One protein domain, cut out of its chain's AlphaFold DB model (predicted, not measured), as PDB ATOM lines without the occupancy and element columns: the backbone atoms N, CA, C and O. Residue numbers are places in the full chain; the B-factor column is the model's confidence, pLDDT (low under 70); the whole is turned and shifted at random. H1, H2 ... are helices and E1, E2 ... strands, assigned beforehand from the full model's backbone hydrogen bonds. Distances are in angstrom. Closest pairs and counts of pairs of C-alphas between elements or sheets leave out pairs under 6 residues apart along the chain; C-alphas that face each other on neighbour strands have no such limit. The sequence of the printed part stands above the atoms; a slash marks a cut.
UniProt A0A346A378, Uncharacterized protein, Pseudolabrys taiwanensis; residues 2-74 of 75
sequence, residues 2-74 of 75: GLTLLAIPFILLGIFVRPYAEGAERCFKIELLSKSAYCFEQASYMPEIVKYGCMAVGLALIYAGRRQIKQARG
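Overview. This is residues 2 to 74 of the 75 residues of an uncharacterized protein of Pseudolabrys taiwanensis (UniProt A0A346A378). What is the shape? Two helices, H1 and the longer H2, lie side by side as a rod, with a small antiparallel sheet, E1 E2 E3, as its head. What builds it? The 73 printed residues, mixed in class, run H1, E1, E2, E3, H2. The whole is loose, radius of gyration of the C-alphas 15.6 A, spanning 55 by 24 by 11 A.

Arrangement. How do the strands pair? E1, residues 17 to 22, E2, 25 to 30, and E3, 38 to 41, form a meander, each strand the antiparallel neighbour of the one before. Within hydrogen-bond range are N 20 and O 27, 2.8 A, and N 28 and O 38, 2.9 A. How do the helices stand? H2, residues 46 to 73, is on one face of the sheet, making two layers; the C-alphas of Pro 19 and Pro 47, closest between E1 and H2, are 5.4 A apart. H1, residues 2 to 16, only grazes the sheet and touches H2, closest C-alphas Ala 7 and Gly 58, 4.3 A, at a shallow tilt of 22 degrees, opposite ways. Every O i to N i+4 pair is within range in H2, 8 of 11 in H1.

Along the chain. Where does H1 begin? C-alpha 2 is at (-26.719, -26.308, 53.485); H1 is 22.5 A long. Where does H2 end? C-alpha 73 is at (-25.286, -26.862, 69.567), after 40.0 A. How long are E1, E2 and E3? They measure 15.4, 16.7 and 10.6 A.

Size, cuts and confidence. Is anything cut? The printed part has no cut and no long link. Where is pLDDT under 70? At residues 2 to 3, 32 to 35 and 74.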
ATOM      1  N   GLY A   2     -26.383 -25.978  54.883       69.94
ATOM      2  CA  GLY A   2     -26.719 -26.308  53.485       69.94
ATOM      3  C   GLY A   2     -28.202 -26.612  53.224       69.94
ATOM      4  O   GLY A   2     -28.741 -26.170  52.219       69.94
ATOM      5  N   LEU A   3     -28.899 -27.283  54.149       69.94
ATOM      6  CA  LEU A   3     -30.324 -27.612  53.979       69.94
ATOM      7  C   LEU A   3     -31.231 -26.374  53.952       69.94
ATOM      8  O   LEU A   3     -32.159 -26.307  53.154       69.94
ATOM      9  N   THR A   4     -30.940 -25.364  54.772       71.19
ATOM     10  CA  THR A   4     -31.688 -24.100  54.762       71.19
ATOM     11  C   THR A   4     -31.456 -23.302  53.481       71.19
ATOM     12  O   THR A   4     -32.387 -22.671  52.996       71.19
ATOM     13  N   LEU A   5     -30.253 -23.362  52.899       77.25
ATOM     14  CA  LEU A   5     -29.978 -22.767  51.585       77.25
ATOM     15  C   LEU A   5     -30.732 -23.495  50.466       77.25
ATOM     16  O   LEU A   5     -31.298 -22.846  49.592       77.25
ATOM     17  N   LEU A   6     -30.805 -24.829  50.531       79.06
ATOM     18  CA  LEU A   6     -31.573 -25.635  49.580       79.06
ATOM     19  C   LEU A   6     -33.083 -25.402  49.683       79.06
ATOM     20  O   LEU A   6     -33.776 -25.605  48.698       79.06
ATOM     21  N   ALA A   7     -33.608 -24.938  50.818       78.81
ATOM     22  CA  ALA A   7     -35.032 -24.638  50.960       78.81
ATOM     23  C   ALA A   7     -35.501 -23.451  50.103       78.81
ATOM     24  O   ALA A   7     -36.629 -23.449  49.613       78.81
ATOM     25  N   ILE A   8     -34.638 -22.448  49.921       81.81
ATOM     26  CA  ILE A   8     -34.949 -21.201  49.213       81.81
ATOM     27  C   ILE A   8     -35.481 -21.463  47.794       81.81
ATOM     28  O   ILE A   8     -36.580 -20.988  47.500       81.81
ATOM     29  N   PRO A   9     -34.801 -22.234  46.918       81.94
ATOM     30  CA  PRO A   9     -35.310 -22.492  45.575       81.94
ATOM     31  C   PRO A   9     -36.659 -23.220  45.580       81.94
ATOM     32  O   PRO A   9     -37.516 -22.866  44.780       81.94
ATOM     33  N   PHE A  10     -36.904 -24.165  46.495       82.38
ATOM     34  CA  PHE A  10     -38.193 -24.873  46.565       82.38
ATOM     35  C   PHE A  10     -39.347 -23.963  46.997       82.38
ATOM     36  O   PHE A  10     -40.433 -24.027  46.418       82.38
ATOM     37  N   ILE A  11     -39.113 -23.083  47.973       82.38
ATOM     38  CA  ILE A  11     -40.125 -22.118  48.424       82.38
ATOM     39  C   ILE A  11     -40.417 -21.105  47.319       82.38
ATOM     40  O   ILE A  11     -41.584 -20.854  47.020       82.38
ATOM     41  N   LEU A  12     -39.376 -20.565  46.678       83.88
ATOM     42  CA  LEU A  12     -39.540 -19.646  45.551       83.88
ATOM     43  C   LEU A  12     -40.325 -20.312  44.419       83.88
ATOM     44  O   LEU A  12     -41.274 -19.722  43.914       83.88
ATOM     45  N   LEU A  13     -40.001 -21.560  44.074       81.88
ATOM     46  CA  LEU A  13     -40.712 -22.298  43.032       81.88
ATOM     47  C   LEU A  13     -42.200 -22.459  43.382       81.88
ATOM     48  O   LEU A  13     -43.049 -22.160  42.550       81.88
ATOM     49  N   GLY A  14     -42.537 -22.802  44.629       79.56
ATOM     50  CA  GLY A  14     -43.930 -22.860  45.088       79.56
ATOM     51  C   GLY A  14     -44.671 -21.512  45.059       79.56
ATOM     52  O   GLY A  14     -45.874 -21.481  44.808       79.56
ATOM     53  N   ILE A  15     -43.978 -20.391  45.287       83.25
ATOM     54  CA  ILE A  15     -44.561 -19.038  45.197       83.25
ATOM     55  C   ILE A  15     -44.841 -18.654  43.737       83.25
ATOM     56  O   ILE A  15     -45.892 -18.089  43.439       83.25
ATOM     57  N   PHE A  16     -43.913 -18.970  42.830       84.69
ATOM     58  CA  PHE A  16     -44.013 -18.605  41.413       84.69
ATOM     59  C   PHE A  16     -44.862 -19.568  40.575       84.69
ATOM     60  O   PHE A  16     -45.177 -19.247  39.428       84.69
ATOM     61  N   VAL A  17     -45.249 -20.726  41.119       85.25
ATOM     62  CA  VAL A  17     -46.234 -21.624  40.503       85.25
ATOM     63  C   VAL A  17     -47.638 -21.076  40.747       85.25
ATOM     64  O   VAL A  17     -48.162 -21.090  41.867       85.25
ATOM     65  N   ARG A  18     -48.283 -20.625  39.669       82.56
ATOM     66  CA  ARG A  18     -49.688 -20.209  39.686       82.56
ATOM     67  C   ARG A  18     -50.550 -21.235  38.955       82.56
ATOM     68  O   ARG A  18     -50.507 -21.259  37.726       82.56
ATOM     69  N   PRO A  19     -51.300 -22.084  39.678       83.94
ATOM     70  CA  PRO A  19     -52.314 -22.930  39.075       83.94
ATOM     71  C   PRO A  19     -53.518 -22.075  38.663       83.94
ATOM     72  O   PRO A  19     -53.937 -21.186  39.406       83.94
ATOM     73  N   TYR A  20     -54.058 -22.337  37.481       84.12
ATOM     74  CA  TYR A  20     -55.238 -21.682  36.933       84.12
ATOM     75  C   TYR A  20     -56.035 -22.677  36.079       84.12
ATOM     76  O   TYR A  20     -55.505 -23.694  35.634       84.12
ATOM     77  N   ALA A  21     -57.323 -22.411  35.885       83.56
ATOM     78  CA  ALA A  21     -58.176 -23.219  35.019       83.56
ATOM     79  C   ALA A  21     -58.356 -22.510  33.675       83.56
ATOM     80  O   ALA A  21     -58.625 -21.307  33.649       83.56
ATOM     81  N   GLU A  22     -58.225 -23.250  32.579       82.88
ATOM     82  CA  GLU A  22     -58.423 -22.749  31.220       82.88
ATOM     83  C   GLU A  22     -59.392 -23.692  30.497       82.88
ATOM     84  O   GLU A  22     -59.046 -24.800  30.096       82.88
ATOM     85  N   GLY A  23     -60.665 -23.295  30.422       83.81
ATOM     86  CA  GLY A  23     -61.728 -24.146  29.885       83.81
ATOM     87  C   GLY A  23     -61.915 -25.442  30.686       83.81
ATOM     88  O   GLY A  23     -62.281 -25.403  31.863       83.81
ATOM     89  N   ALA A  24     -61.688 -26.584  30.031       82.69
ATOM     90  CA  ALA A  24     -61.766 -27.920  30.627       82.69
ATOM     91  C   ALA A  24     -60.405 -28.442  31.133       82.69
ATOM     92  O   ALA A  24     -60.288 -29.608  31.495       82.69
ATOM     93  N   GLU A  25     -59.368 -27.604  31.177       85.25
ATOM     94  CA  GLU A  25     -58.023 -28.002  31.598       85.25
ATOM     95  C   GLU A  25     -57.586 -27.264  32.868       85.25
ATOM     96  O   GLU A  25     -58.007 -26.137  33.159       85.25
ATOM     97  N   ARG A  26     -56.726 -27.919  33.653       84.69
ATOM     98  CA  ARG A  26     -56.046 -27.330  34.809       84.69
ATOM     99  C   ARG A  26     -54.578 -27.143  34.490       84.69
ATOM    100  O   ARG A  26     -53.848 -28.110  34.295       84.69
ATOM    101  N   CYS A  27     -54.140 -25.894  34.476       87.31
ATOM    102  CA  CYS A  27     -52.797 -25.525  34.075       87.31
ATOM    103  C   CYS A  27     -52.022 -24.889  35.224       87.31
ATOM    104  O   CYS A  27     -52.594 -24.351  36.170       87.31
ATOM    105  N   PHE A  28     -50.696 -24.904  35.138       87.12
ATOM    106  CA  PHE A  28     -49.863 -23.996  35.913       87.12
ATOM    107  C   PHE A  28     -48.743 -23.414  35.066       87.12
ATOM    108  O   PHE A  28     -48.242 -24.029  34.123       87.12
ATOM    109  N   LYS A  29     -48.313 -22.217  35.451       84.56
ATOM    110  CA  LYS A  29     -47.136 -21.561  34.892       84.56
ATOM    111  C   LYS A  29     -46.174 -21.209  36.018       84.56
ATOM    112  O   LYS A  29     -46.604 -20.804  37.097       84.56
ATOM    113  N   ILE A  30     -44.881 -21.365  35.752       82.69
ATOM    114  CA  ILE A  30     -43.802 -20.871  36.604       82.69
ATOM    115  C   ILE A  30     -43.423 -19.493  36.063       82.69
ATOM    116  O   ILE A  30     -42.688 -19.397  35.079       82.69
ATOM    117  N   GLU A  31     -43.936 -18.425  36.681       73.31
ATOM    118  CA  GLU A  31     -43.806 -17.045  36.168       73.31
ATOM    119  C   GLU A  31     -42.362 -16.635  35.837       73.31
ATOM    120  O   GLU A  31     -42.144 -15.864  34.907       73.31
ATOM    121  N   LEU A  32     -41.383 -17.177  36.562       67.50
ATOM    122  CA  LEU A  32     -39.972 -16.812  36.435       67.50
ATOM    123  C   LEU A  32     -39.194 -17.623  35.377       67.50
ATOM    124  O   LEU A  32     -38.134 -17.189  34.938       67.50
ATOM    125  N   LEU A  33     -39.673 -18.813  34.997       67.00
ATOM    126  CA  LEU A  33     -38.868 -19.811  34.268       67.00
ATOM    127  C   LEU A  33     -39.544 -20.362  33.011       67.00
ATOM    128  O   LEU A  33     -38.858 -20.686  32.042       67.00
ATOM    129  N   SER A  34     -40.871 -20.495  33.000       67.00
ATOM    130  CA  SER A  34     -41.562 -21.193  31.917       67.00
ATOM    131  C   SER A  34     -42.198 -20.209  30.936       67.00
ATOM    132  O   SER A  34     -43.129 -19.477  31.286       67.00
ATOM    133  N   LYS A  35     -41.738 -20.229  29.676       67.44
ATOM    134  CA  LYS A  35     -42.411 -19.540  28.559       67.44
ATOM    135  C   LYS A  35     -43.800 -20.130  28.278       67.44
ATOM    136  O   LYS A  35     -44.709 -19.376  27.944       67.44
ATOM    137  N   SER A  36     -43.963 -21.438  28.466       75.75
ATOM    138  CA  SER A  36     -45.203 -22.196  28.276       75.75
ATOM    139  C   SER A  36     -45.883 -22.544  29.603       75.75
ATOM    140  O   SER A  36     -45.233 -22.612  30.647       75.75
ATOM    141  N   ALA A  37     -47.199 -22.748  29.560       83.31
ATOM    142  CA  ALA A  37     -47.955 -23.331  30.662       83.31
ATOM    143  C   ALA A  37     -47.983 -24.860  30.538       83.31
ATOM    144  O   ALA A  37     -47.946 -25.395  29.430       83.31
ATOM    145  N   TYR A  38     -48.038 -25.550  31.674       84.06
ATOM    146  CA  TYR A  38     -48.235 -26.995  31.740       84.06
ATOM    147  C   TYR A  38     -49.690 -27.269  32.081       84.06
ATOM    148  O   TYR A  38     -50.127 -26.893  33.168       84.06
ATOM    149  N   CYS A  39     -50.415 -27.909  31.167       87.44
ATOM    150  CA  CYS A  39     -51.836 -28.206  31.303       87.44
ATOM    151  C   CYS A  39     -52.079 -29.700  31.511       87.44
ATOM    152  O   CYS A  39     -51.362 -30.547  30.979       87.44
ATOM    153  N   PHE A  40     -53.082 -30.001  32.328       87.75
ATOM    154  CA  PHE A  40     -53.536 -31.337  32.687       87.75
ATOM    155  C   PHE A  40     -55.059 -31.403  32.553       87.75
ATOM    156  O   PHE A  40     -55.741 -30.376  32.561       87.75
ATOM    157  N   GLU A  41     -55.601 -32.616  32.487       86.25
ATOM    158  CA  GLU A  41     -57.051 -32.835  32.469       86.25
ATOM    159  C   GLU A  41     -57.750 -32.211  33.692       86.25
ATOM    160  O   GLU A  41     -57.168 -32.113  34.775       86.25
ATOM    161  N   GLN A  42     -59.024 -31.823  33.547       79.06
ATOM    162  CA  GLN A  42     -59.794 -31.112  34.582       79.06
ATOM    163  C   GLN A  42     -59.847 -31.819  35.942       79.06
ATOM    164  O   GLN A  42     -59.915 -31.160  36.980       79.06
ATOM    165  N   ALA A  43     -59.830 -33.154  35.936       81.56
ATOM    166  CA  ALA A  43     -59.861 -33.985  37.138       81.56
ATOM    167  C   ALA A  43     -58.485 -34.114  37.820       81.56
ATOM    168  O   ALA A  43     -58.362 -34.757  38.862       81.56
ATOM    169  N   SER A  44     -57.441 -33.524  37.237       81.19
ATOM    170  CA  SER A  44     -56.086 -33.610  37.755       81.19
ATOM    171  C   SER A  44     -55.839 -32.587  38.860       81.19
ATOM    172  O   SER A  44     -56.112 -31.394  38.718       81.19
ATOM    173  N   TYR A  45     -55.257 -33.064  39.957       84.69
ATOM    174  CA  TYR A  45     -54.768 -32.242  41.068       84.69
ATOM    175  C   TYR A  45     -53.270 -31.922  40.939       84.69
ATOM    176  O   TYR A  45     -52.650 -31.427  41.881       84.69
ATOM    177  N   MET A  46     -52.650 -32.241  39.794       83.62
ATOM    178  CA  MET A  46     -51.212 -32.051  39.574       83.62
ATOM    179  C   MET A  46     -50.749 -30.607  39.816       83.62
ATOM    180  O   MET A  46     -49.749 -30.430  40.512       83.62
ATOM    181  N   PRO A  47     -51.443 -29.571  39.301       84.31
ATOM    182  CA  PRO A  47     -51.038 -28.179  39.508       84.31
ATOM    183  C   PRO A  47     -50.960 -27.787  40.990       84.31
ATOM    184  O   PRO A  47     -50.014 -27.124  41.421       84.31
ATOM    185  N   GLU A  48     -51.926 -28.236  41.788       84.56
ATOM    186  CA  GLU A  48     -51.953 -28.020  43.230       84.56
ATOM    187  C   GLU A  48     -50.865 -28.830  43.939       84.56
ATOM    188  O   GLU A  48     -50.146 -28.283  44.776       84.56
ATOM    189  N   ILE A  49     -50.685 -30.104  43.576       87.00
ATOM    190  CA  ILE A  49     -49.644 -30.971  44.148       87.00
ATOM    191  C   ILE A  49     -48.255 -30.378  43.914       87.00
ATOM    192  O   ILE A  49     -47.443 -30.361  44.836       87.00
ATOM    193  N   VAL A  50     -47.977 -29.848  42.721       86.19
ATOM    194  CA  VAL A  50     -46.686 -29.214  42.417       86.19
ATOM    195  C   VAL A  50     -46.485 -27.974  43.289       86.19
ATOM    196  O   VAL A  50     -45.458 -27.853  43.958       86.19
ATOM    197  N   LYS A  51     -47.480 -27.080  43.359       86.38
ATOM    198  CA  LYS A  51     -47.394 -25.861  44.177       86.38
ATOM    199  C   LYS A  51     -47.165 -26.174  45.658       86.38
ATOM    200  O   LYS A  51     -46.208 -25.687  46.266       86.38
ATOM    201  N   TYR A  52     -48.054 -26.973  46.244       87.25
ATOM    202  CA  TYR A  52     -48.028 -27.273  47.673       87.25
ATOM    203  C   TYR A  52     -46.894 -28.234  48.036       87.25
ATOM    204  O   TYR A  52     -46.296 -28.089  49.099       87.25
ATOM    205  N   GLY A  53     -46.536 -29.153  47.138       87.62
ATOM    206  CA  GLY A  53     -45.402 -30.058  47.292       87.62
ATOM    207  C   GLY A  53     -44.080 -29.302  47.378       87.62
ATOM    208  O   GLY A  53     -43.307 -29.529  48.307       87.62
ATOM    209  N   CYS A  54     -43.840 -28.334  46.488       86.88
ATOM    210  CA  CYS A  54     -42.639 -27.499  46.551       86.88
ATOM    211  C   CYS A  54     -42.562 -26.684  47.851       86.88
ATOM    212  O   CYS A  54     -41.505 -26.638  48.483       86.88
ATOM    213  N   MET A  55     -43.681 -26.107  48.305       85.62
ATOM    214  CA  MET A  55     -43.722 -25.414  49.598       85.62
ATOM    215  C   MET A  55     -43.441 -26.355  50.776       85.62
ATOM    216  O   MET A  55     -42.644 -26.017  51.651       85.62
ATOM    217  N   ALA A  56     -44.051 -27.543  50.788       87.69
ATOM    218  CA  ALA A  56     -43.862 -28.531  51.846       87.69
ATOM    219  C   ALA A  56     -42.405 -29.013  51.924       87.69
ATOM    220  O   ALA A  56     -41.830 -29.048  53.012       87.69
ATOM    221  N   VAL A  57     -41.779 -29.310  50.779       88.75
ATOM    222  CA  VAL A  57     -40.358 -29.692  50.705       88.75
ATOM    223  C   VAL A  57     -39.463 -28.556  51.199       88.75
ATOM    224  O   VAL A  57     -38.568 -28.785  52.012       88.75
ATOM    225  N   GLY A  58     -39.734 -27.319  50.777       85.88
ATOM    226  CA  GLY A  58     -39.015 -26.141  51.257       85.88
ATOM    227  C   GLY A  58     -39.082 -25.983  52.780       85.88
ATOM    228  O   GLY A  58     -38.054 -25.839  53.441       85.88
ATOM    229  N   LEU A  59     -40.277 -26.088  53.365       87.31
ATOM    230  CA  LEU A  59     -40.465 -26.023  54.818       87.31
ATOM    231  C   LEU A  59     -39.789 -27.189  55.551       87.31
ATOM    232  O   LEU A  59     -39.166 -26.974  56.594       87.31
ATOM    233  N   ALA A  60     -39.854 -28.403  55.000       87.75
ATOM    234  CA  ALA A  60     -39.182 -29.573  55.560       87.75
ATOM    235  C   ALA A  60     -37.656 -29.387  55.599       87.75
ATOM    236  O   ALA A  60     -37.023 -29.697  56.609       87.75
ATOM    237  N   LEU A  61     -37.069 -28.809  54.546       87.25
ATOM    238  CA  LEU A  61     -35.642 -28.485  54.484       87.25
ATOM    239  C   LEU A  61     -35.243 -27.404  55.500       87.25
ATOM    240  O   LEU A  61     -34.200 -27.534  56.150       87.25
ATOM    241  N   ILE A  62     -36.085 -26.383  55.714       85.94
ATOM    242  CA  ILE A  62     -35.880 -25.401  56.795       85.94
ATOM    243  C   ILE A  62     -35.897 -26.102  58.152       85.94
ATOM    244  O   ILE A  62     -34.989 -25.900  58.961       85.94
ATOM    245  N   TYR A  63     -36.912 -26.930  58.411       87.25
ATOM    246  CA  TYR A  63     -37.053 -27.637  59.680       87.25
ATOM    247  C   TYR A  63     -35.859 -28.562  59.949       87.25
ATOM    248  O   TYR A  63     -35.257 -28.496  61.022       87.25
ATOM    249  N   ALA A  64     -35.453 -29.357  58.955       86.81
ATOM    250  CA  ALA A  64     -34.282 -30.224  59.040       86.81
ATOM    251  C   ALA A  64     -32.992 -29.422  59.273       86.81
ATOM    252  O   ALA A  64     -32.192 -29.779  60.137       86.81
ATOM    253  N   GLY A  65     -32.819 -28.289  58.582       83.81
ATOM    254  CA  GLY A  65     -31.698 -27.375  58.804       83.81
ATOM    255  C   GLY A  65     -31.661 -26.810  60.229       83.81
ATOM    256  O   GLY A  65     -30.599 -26.784  60.849       83.81
ATOM    257  N   ARG A  66     -32.813 -26.418  60.792       84.69
ATOM    258  CA  ARG A  66     -32.902 -25.963  62.193       84.69
ATOM    259  C   ARG A  66     -32.597 -27.086  63.181       84.69
ATOM    260  O   ARG A  66     -31.910 -26.838  64.169       84.69
ATOM    261  N   ARG A  67     -33.065 -28.307  62.912       84.81
ATOM    262  CA  ARG A  67     -32.771 -29.483  63.742       84.81
ATOM    263  C   ARG A  67     -31.278 -29.811  63.744       84.81
ATOM    264  O   ARG A  67     -30.733 -30.051  64.814       84.81
ATOM    265  N   GLN A  68     -30.608 -29.730  62.593       82.25
ATOM    266  CA  GLN A  68     -29.153 -29.899  62.506       82.25
ATOM    267  C   GLN A  68     -28.393 -28.851  63.326       82.25
ATOM    268  O   GLN A  68     -27.420 -29.189  63.988       82.25
ATOM    269  N   ILE A  69     -28.836 -27.588  63.313       82.19
ATOM    270  CA  ILE A  69     -28.195 -26.523  64.102       82.19
ATOM    271  C   ILE A  69     -28.370 -26.769  65.606       82.19
ATOM    272  O   ILE A  69     -27.412 -26.587  66.351       82.19
ATOM    273  N   LYS A  70     -29.559 -27.207  66.047       82.44
ATOM    274  CA  LYS A  70     -29.803 -27.572  67.454       82.44
ATOM    275  C   LYS A  70     -28.922 -28.738  67.902       82.44
ATOM    276  O   LYS A  70     -28.199 -28.609  68.880       82.44
ATOM    277  N   GLN A  71     -28.883 -29.812  67.111       80.75
ATOM    278  CA  GLN A  71     -28.019 -30.965  67.385       80.75
ATOM    279  C   GLN A  71     -26.533 -30.584  67.414       80.75
ATOM    280  O   GLN A  71     -25.800 -31.055  68.276       80.75
ATOM    281  N   ALA A  72     -26.087 -29.694  66.521       76.81
ATOM    282  CA  ALA A  72     -24.715 -29.189  66.523       76.81
ATOM    283  C   ALA A  72     -24.400 -28.275  67.722       76.81
ATOM    284  O   ALA A  72     -23.237 -28.146  68.095       76.81
ATOM    285  N   ARG A  73     -25.413 -27.640  68.325       79.38
ATOM    286  CA  ARG A  73     -25.286 -26.862  69.567       79.38
ATOM    287  C   ARG A  73     -25.355 -27.710  70.838       79.38
ATOM    288  O   ARG A  73     -25.050 -27.179  71.900       79.38
ATOM    289  N   GLY A  74     -25.707 -28.992  70.735       65.44
ATOM    290  CA  GLY A  74     -25.874 -29.871  71.894       65.44
ATOM    291  C   GLY A  74     -27.141 -29.594  72.711       65.44
ATOM    292  O   GLY A  74     -27.179 -29.964  73.881       65.44
TER     293      GLY A  74